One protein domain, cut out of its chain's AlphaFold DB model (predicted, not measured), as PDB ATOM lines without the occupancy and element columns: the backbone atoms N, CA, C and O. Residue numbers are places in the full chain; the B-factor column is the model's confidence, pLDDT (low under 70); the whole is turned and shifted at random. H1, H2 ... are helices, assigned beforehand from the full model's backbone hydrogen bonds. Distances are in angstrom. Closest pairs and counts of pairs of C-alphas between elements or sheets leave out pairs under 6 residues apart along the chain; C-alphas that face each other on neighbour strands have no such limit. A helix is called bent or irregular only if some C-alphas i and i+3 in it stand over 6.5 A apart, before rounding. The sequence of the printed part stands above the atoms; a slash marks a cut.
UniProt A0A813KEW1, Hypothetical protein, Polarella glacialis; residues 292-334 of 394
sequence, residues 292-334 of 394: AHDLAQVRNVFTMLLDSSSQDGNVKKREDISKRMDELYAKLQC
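This is residues 292 to 334 of the 394 residues of the protein "Hypothetical protein" of Polarella glacialis (UniProt A0A813KEW1). Two long helices, H1 and H2, lie side by side and run opposite ways as a helical hairpin, with a tight turn folding the chain back at one end. The length of the pair makes the longest axis, and the first and last printed residues both lie at the end away from the turn. The printed part has 43 residues, with two named helices in the order H1, H2 and no named strand; its class is all helix. It is only just loose, close to compact, with a radius of gyration of the C-alphas of 11.1 A, and it spans 32 by 16 by 6 A, an outline that is only just flat.

Begin with the longest helix, H1, residues 292 to 312. Find C-alpha 292 at (138.507, 145.907, 158.285); from there H1 runs 31.4 A to C-alpha 312 at (133.890, 168.040, 180.019). H1 is neither bent nor irregular, but only just: C-alphas 308 and 311 are 6.3 A apart. Next look at H2, residues 315 to 333, which runs 26.9 A and ends at C-alpha 333 at (130.521, 146.946, 158.267).

Look first at Ser 310 and Arg 318: their C-alphas, 6.7 A apart, are the closest of H1 and H2. The two helices touch, with 7 pairs of C-alphas within 8 A. Their lines stand at a shallow tilt of 10 degrees, opposite ways, and their centres are 10.8 A apart. In H2 every O i to N i+4 pair is within hydrogen-bond range; in H1, 15 of 17 are.

The C-alphas of Gly 313 and Cys 334 are the two farthest apart, at 33.2 A, while those of Ala 292 and Cys 334, the first and last printed, are 11.5 A apart. The link from H1 to H2 is tight, with 2 residues, and residues 311 to 316 stand free. The printed part has no cut. Its mean pLDDT is 90.9, and no printed residue is under 70.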
ATOM      1  N   ALA A 292     138.606 146.044 156.828       86.69
ATOM      2  CA  ALA A 292     138.507 145.907 158.285       86.69
ATOM      3  C   ALA A 292     139.629 146.643 159.052       86.69
ATOM      4  O   ALA A 292     139.412 147.090 160.180       86.69
ATOM      5  N   HIS A 293     140.811 146.789 158.443       90.25
ATOM      6  CA  HIS A 293     141.938 147.510 159.038       90.25
ATOM      7  C   HIS A 293     141.706 149.029 159.082       90.25
ATOM      8  O   HIS A 293     141.994 149.654 160.104       90.25
ATOM      9  N   ASP A 294     141.110 149.604 158.037       90.62
ATOM     10  CA  ASP A 294     140.751 151.025 157.990       90.62
ATOM     11  C   ASP A 294     139.660 151.341 159.012       90.62
ATOM     12  O   ASP A 294     139.753 152.317 159.756       90.62
ATOM     13  N   LEU A 295     138.661 150.461 159.143       90.56
ATOM     14  CA  LEU A 295     137.625 150.601 160.168       90.56
ATOM     15  C   LEU A 295     138.202 150.565 161.585       90.56
ATOM     16  O   LEU A 295     137.769 151.336 162.442       90.56
ATOM     17  N   ALA A 296     139.196 149.712 161.842       91.94
ATOM     18  CA  ALA A 296     139.887 149.681 163.129       91.94
ATOM     19  C   ALA A 296     140.662 150.983 163.393       91.94
ATOM     20  O   ALA A 296     140.628 151.503 164.510       91.94
ATOM     21  N   GLN A 297     141.314 151.545 162.372       94.19
ATOM     22  CA  GLN A 297     142.016 152.823 162.488       94.19
ATOM     23  C   GLN A 297     141.046 153.972 162.783       94.19
ATOM     24  O   GLN A 297     141.272 154.745 163.716       94.19
ATOM     25  N   VAL A 298     139.945 154.057 162.034       92.81
ATOM     26  CA  VAL A 298     138.893 155.060 162.238       92.81
ATOM     27  C   VAL A 298     138.301 154.932 163.643       92.81
ATOM     28  O   VAL A 298     138.175 155.935 164.351       92.81
ATOM     29  N   ARG A 299     138.032 153.699 164.095       94.38
ATOM     30  CA  ARG A 299     137.543 153.426 165.450       94.38
ATOM     31  C   ARG A 299     138.503 153.926 166.520       94.38
ATOM     32  O   ARG A 299     138.075 154.645 167.417       94.38
ATOM     33  N   ASN A 300     139.793 153.629 166.390       95.75
ATOM     34  CA  ASN A 300     140.805 154.083 167.341       95.75
ATOM     35  C   ASN A 300     140.875 155.614 167.425       95.75
ATOM     36  O   ASN A 300     140.921 156.163 168.525       95.75
ATOM     37  N   VAL A 301     140.833 156.316 166.287       95.56
ATOM     38  CA  VAL A 301     140.872 157.787 166.262       95.56
ATOM     39  C   VAL A 301     139.652 158.384 166.963       95.56
ATOM     40  O   VAL A 301     139.805 159.249 167.827       95.56
ATOM     41  N   PHE A 302     138.445 157.911 166.647       94.19
ATOM     42  CA  PHE A 302     137.231 158.422 167.286       94.19
ATOM     43  C   PHE A 302     137.152 158.072 168.770       94.19
ATOM     44  O   PHE A 302     136.716 158.912 169.553       94.19
ATOM     45  N   THR A 303     137.615 156.890 169.182       94.00
ATOM     46  CA  THR A 303     137.704 156.530 170.602       94.00
ATOM     47  C   THR A 303     138.664 157.455 171.347       94.00
ATOM     48  O   THR A 303     138.280 158.000 172.377       94.00
ATOM     49  N   MET A 304     139.855 157.744 170.803       95.31
ATOM     50  CA  MET A 304     140.784 158.702 171.424       95.31
ATOM     51  C   MET A 304     140.188 160.111 171.542       95.31
ATOM     52  O   MET A 304     140.381 160.788 172.555       95.31
ATOM     53  N   LEU A 305     139.457 160.571 170.521       93.19
ATOM     54  CA  LEU A 305     138.781 161.873 170.552       93.19
ATOM     55  C   LEU A 305     137.638 161.893 171.573       93.19
ATOM     56  O   LEU A 305     137.479 162.877 172.296       93.19
ATOM     57  N   LEU A 306     136.870 160.807 171.668       93.00
ATOM     58  CA  LEU A 306     135.797 160.664 172.646       93.00
ATOM     59  C   LEU A 306     136.352 160.651 174.075       93.00
ATOM     60  O   LEU A 306     135.824 161.347 174.944       93.00
ATOM     61  N   ASP A 307     137.450 159.938 174.312       92.31
ATOM     62  CA  ASP A 307     138.131 159.925 175.605       92.31
ATOM     63  C   ASP A 307     138.744 161.291 175.933       92.31
ATOM     64  O   ASP A 307     138.634 161.753 177.066       92.31
ATOM     65  N   SER A 308     139.269 162.018 174.946       91.81
ATOM     66  CA  SER A 308     139.727 163.403 175.144       91.81
ATOM     67  C   SER A 308     138.570 164.350 175.495       91.81
ATOM     68  O   SER A 308     138.724 165.240 176.328       91.81
ATOM     69  N   SER A 309     137.385 164.137 174.910       87.94
ATOM     70  CA  SER A 309     136.176 164.921 175.208       87.94
ATOM     71  C   SER A 309     135.562 164.617 176.580       87.94
ATOM     72  O   SER A 309     134.759 165.394 177.091       87.94
ATOM     73  N   SER A 310     135.957 163.508 177.216       83.31
ATOM     74  CA  SER A 310     135.448 163.122 178.539       83.31
ATOM     75  C   SER A 310     135.836 164.102 179.657       83.31
ATOM     76  O   SER A 310     135.212 164.097 180.718       83.31
ATOM     77  N   GLN A 311     136.791 165.001 179.395       84.94
ATOM     78  CA  GLN A 311     137.197 166.069 180.311       84.94
ATOM     79  C   GLN A 311     136.075 167.072 180.626       84.94
ATOM     80  O   GLN A 311     136.132 167.736 181.657       84.94
ATOM     81  N   ASP A 312     135.033 167.146 179.794       82.31
ATOM     82  CA  ASP A 312     133.890 168.040 180.019       82.31
ATOM     83  C   ASP A 312     132.935 167.534 181.130       82.31
ATOM     84  O   ASP A 312     131.944 168.190 181.447       82.31
ATOM     85  N   GLY A 313     133.179 166.349 181.712       90.00
ATOM     86  CA  GLY A 313     132.418 165.807 182.850       90.00
ATOM     87  C   GLY A 313     130.993 165.326 182.528       90.00
ATOM     88  O   GLY A 313     130.284 164.843 183.409       90.00
ATOM     89  N   ASN A 314     130.551 165.416 181.270       91.62
ATOM     90  CA  ASN A 314     129.208 165.010 180.855       91.62
ATOM     91  C   ASN A 314     129.168 163.546 180.379       91.62
ATOM     92  O   ASN A 314     129.188 163.258 179.179       91.62
ATOM     93  N   VAL A 315     129.071 162.622 181.338       92.69
ATOM     94  CA  VAL A 315     129.034 161.166 181.094       92.69
ATOM     95  C   VAL A 315     127.882 160.766 180.161       92.69
ATOM     96  O   VAL A 315     128.082 159.978 179.240       92.69
ATOM     97  N   LYS A 316     126.705 161.387 180.309       93.31
ATOM     98  CA  LYS A 316     125.522 161.088 179.485       93.31
ATOM     99  C   LYS A 316     125.739 161.420 178.005       93.31
ATOM    100  O   LYS A 316     125.324 160.667 177.129       93.31
ATOM    101  N   LYS A 317     126.408 162.538 177.711       91.75
ATOM    102  CA  LYS A 317     126.756 162.921 176.334       91.75
ATOM    103  C   LYS A 317     127.792 161.967 175.734       91.75
ATOM    104  O   LYS A 317     127.692 161.631 174.558       91.75
ATOM    105  N   ARG A 318     128.758 161.503 176.537       92.44
ATOM    106  CA  ARG A 318     129.759 160.513 176.109       92.44
ATOM    107  C   ARG A 318     129.101 159.194 175.702       92.44
ATOM    108  O   ARG A 318     129.432 158.662 174.647       92.44
ATOM    109  N   GLU A 319     128.168 158.694 176.507       95.06
ATOM    110  CA  GLU A 319     127.431 157.457 176.215       95.06
ATOM    111  C   GLU A 319     126.584 157.572 174.939       95.06
ATOM    112  O   GLU A 319     126.623 156.672 174.101       95.06
ATOM    113  N   ASP A 320     125.884 158.697 174.740       94.06
ATOM    114  CA  ASP A 320     125.094 158.934 173.521       94.06
ATOM    115  C   ASP A 320     125.974 158.970 172.259       94.06
ATOM    116  O   ASP A 320     125.655 158.339 171.252       94.06
ATOM    117  N   ILE A 321     127.125 159.650 172.317       93.56
ATOM    118  CA  ILE A 321     128.067 159.699 171.189       93.56
ATOM    119  C   ILE A 321     128.677 158.318 170.931       93.56
ATOM    120  O   ILE A 321     128.761 157.909 169.774       93.56
ATOM    121  N   SER A 322     129.056 157.581 171.981       94.38
ATOM    122  CA  SER A 322     129.581 156.216 171.847       94.38
ATOM    123  C   SER A 322     128.586 155.313 171.124       94.38
ATOM    124  O   SER A 322     128.952 154.640 170.165       94.38
ATOM    125  N   LYS A 323     127.307 155.364 171.516       96.25
ATOM    126  CA  LYS A 323     126.249 154.574 170.883       96.25
ATOM    127  C   LYS A 323     126.081 154.916 169.400       96.25
ATOM    128  O   LYS A 323     125.984 154.020 168.566       96.25
ATOM    129  N   ARG A 324     126.106 156.206 169.047       93.56
ATOM    130  CA  ARG A 324     126.028 156.653 167.644       93.56
ATOM    131  C   ARG A 324     127.249 156.229 166.822       93.56
ATOM    132  O   ARG A 324     127.106 155.952 165.634       93.56
ATOM    133  N   MET A 325     128.435 156.175 167.432       93.38
ATOM    134  CA  MET A 325     129.643 155.658 166.782       93.38
ATOM    135  C   MET A 325     129.531 154.154 166.512       93.38
ATOM    136  O   MET A 325     129.840 153.725 165.404       93.38
ATOM    137  N   ASP A 326     129.013 153.366 167.457       93.75
ATOM    138  CA  ASP A 326     128.781 151.931 167.244       93.75
ATOM    139  C   ASP A 326     127.754 151.670 166.125       93.75
ATOM    140  O   ASP A 326     127.973 150.809 165.272       93.75
ATOM    141  N   GLU A 327     126.677 152.460 166.051       93.19
ATOM    142  CA  GLU A 327     125.712 152.395 164.940       93.19
ATOM    143  C   GLU A 327     126.343 152.756 163.585       93.19
ATOM    144  O   GLU A 327     126.011 152.154 162.560       93.19
ATOM    145  N   LEU A 328     127.261 153.727 163.560       89.81
ATOM    146  CA  LEU A 328     128.004 154.098 162.357       89.81
ATOM    147  C   LEU A 328     128.917 152.952 161.904       89.81
ATOM    148  O   LEU A 328     128.907 152.604 160.724       89.81
ATOM    149  N   TYR A 329     129.660 152.330 162.825       91.00
ATOM    150  CA  TYR A 329     130.519 151.188 162.503       91.00
ATOM    151  C   TYR A 329     129.712 149.990 162.012       91.00
ATOM    152  O   TYR A 329     130.117 149.362 161.038       91.00
ATOM    153  N   ALA A 330     128.547 149.720 162.605       89.62
ATOM    154  CA  ALA A 330     127.653 148.671 162.129       89.62
ATOM    155  C   ALA A 330     127.196 148.929 160.684       89.62
ATOM    156  O   ALA A 330     127.210 148.017 159.865       89.62
ATOM    157  N   LYS A 331     126.855 150.178 160.333       86.12
ATOM    158  CA  LYS A 331     126.467 150.549 158.958       86.12
ATOM    159  C   LYS A 331     127.621 150.445 157.966       86.12
ATOM    160  O   LYS A 331     127.405 150.006 156.842       86.12
ATOM    161  N   LEU A 332     128.828 150.828 158.378       83.75
ATOM    162  CA  LEU A 332     130.022 150.714 157.542       83.75
ATOM    163  C   LEU A 332     130.457 149.251 157.346       83.75
ATOM    164  O   LEU A 332     130.953 148.907 156.278       83.75
ATOM    165  N   GLN A 333     130.237 148.386 158.344       84.12
ATOM    166  CA  GLN A 333     130.521 146.946 158.267       84.12
ATOM    167  C   GLN A 333     129.450 146.159 157.491       84.12
ATOM    168  O   GLN A 333     129.786 145.194 156.812       84.12
ATOM    169  N   CYS A 334     128.177 146.568 157.549       72.19
ATOM    170  CA  CYS A 334     127.055 145.892 156.878       72.19
ATOM    171  C   CYS A 334     126.895 146.210 155.378       72.19
ATOM    172  O   CYS A 334     125.850 145.901 154.809       72.19
TER     173      CYS A 334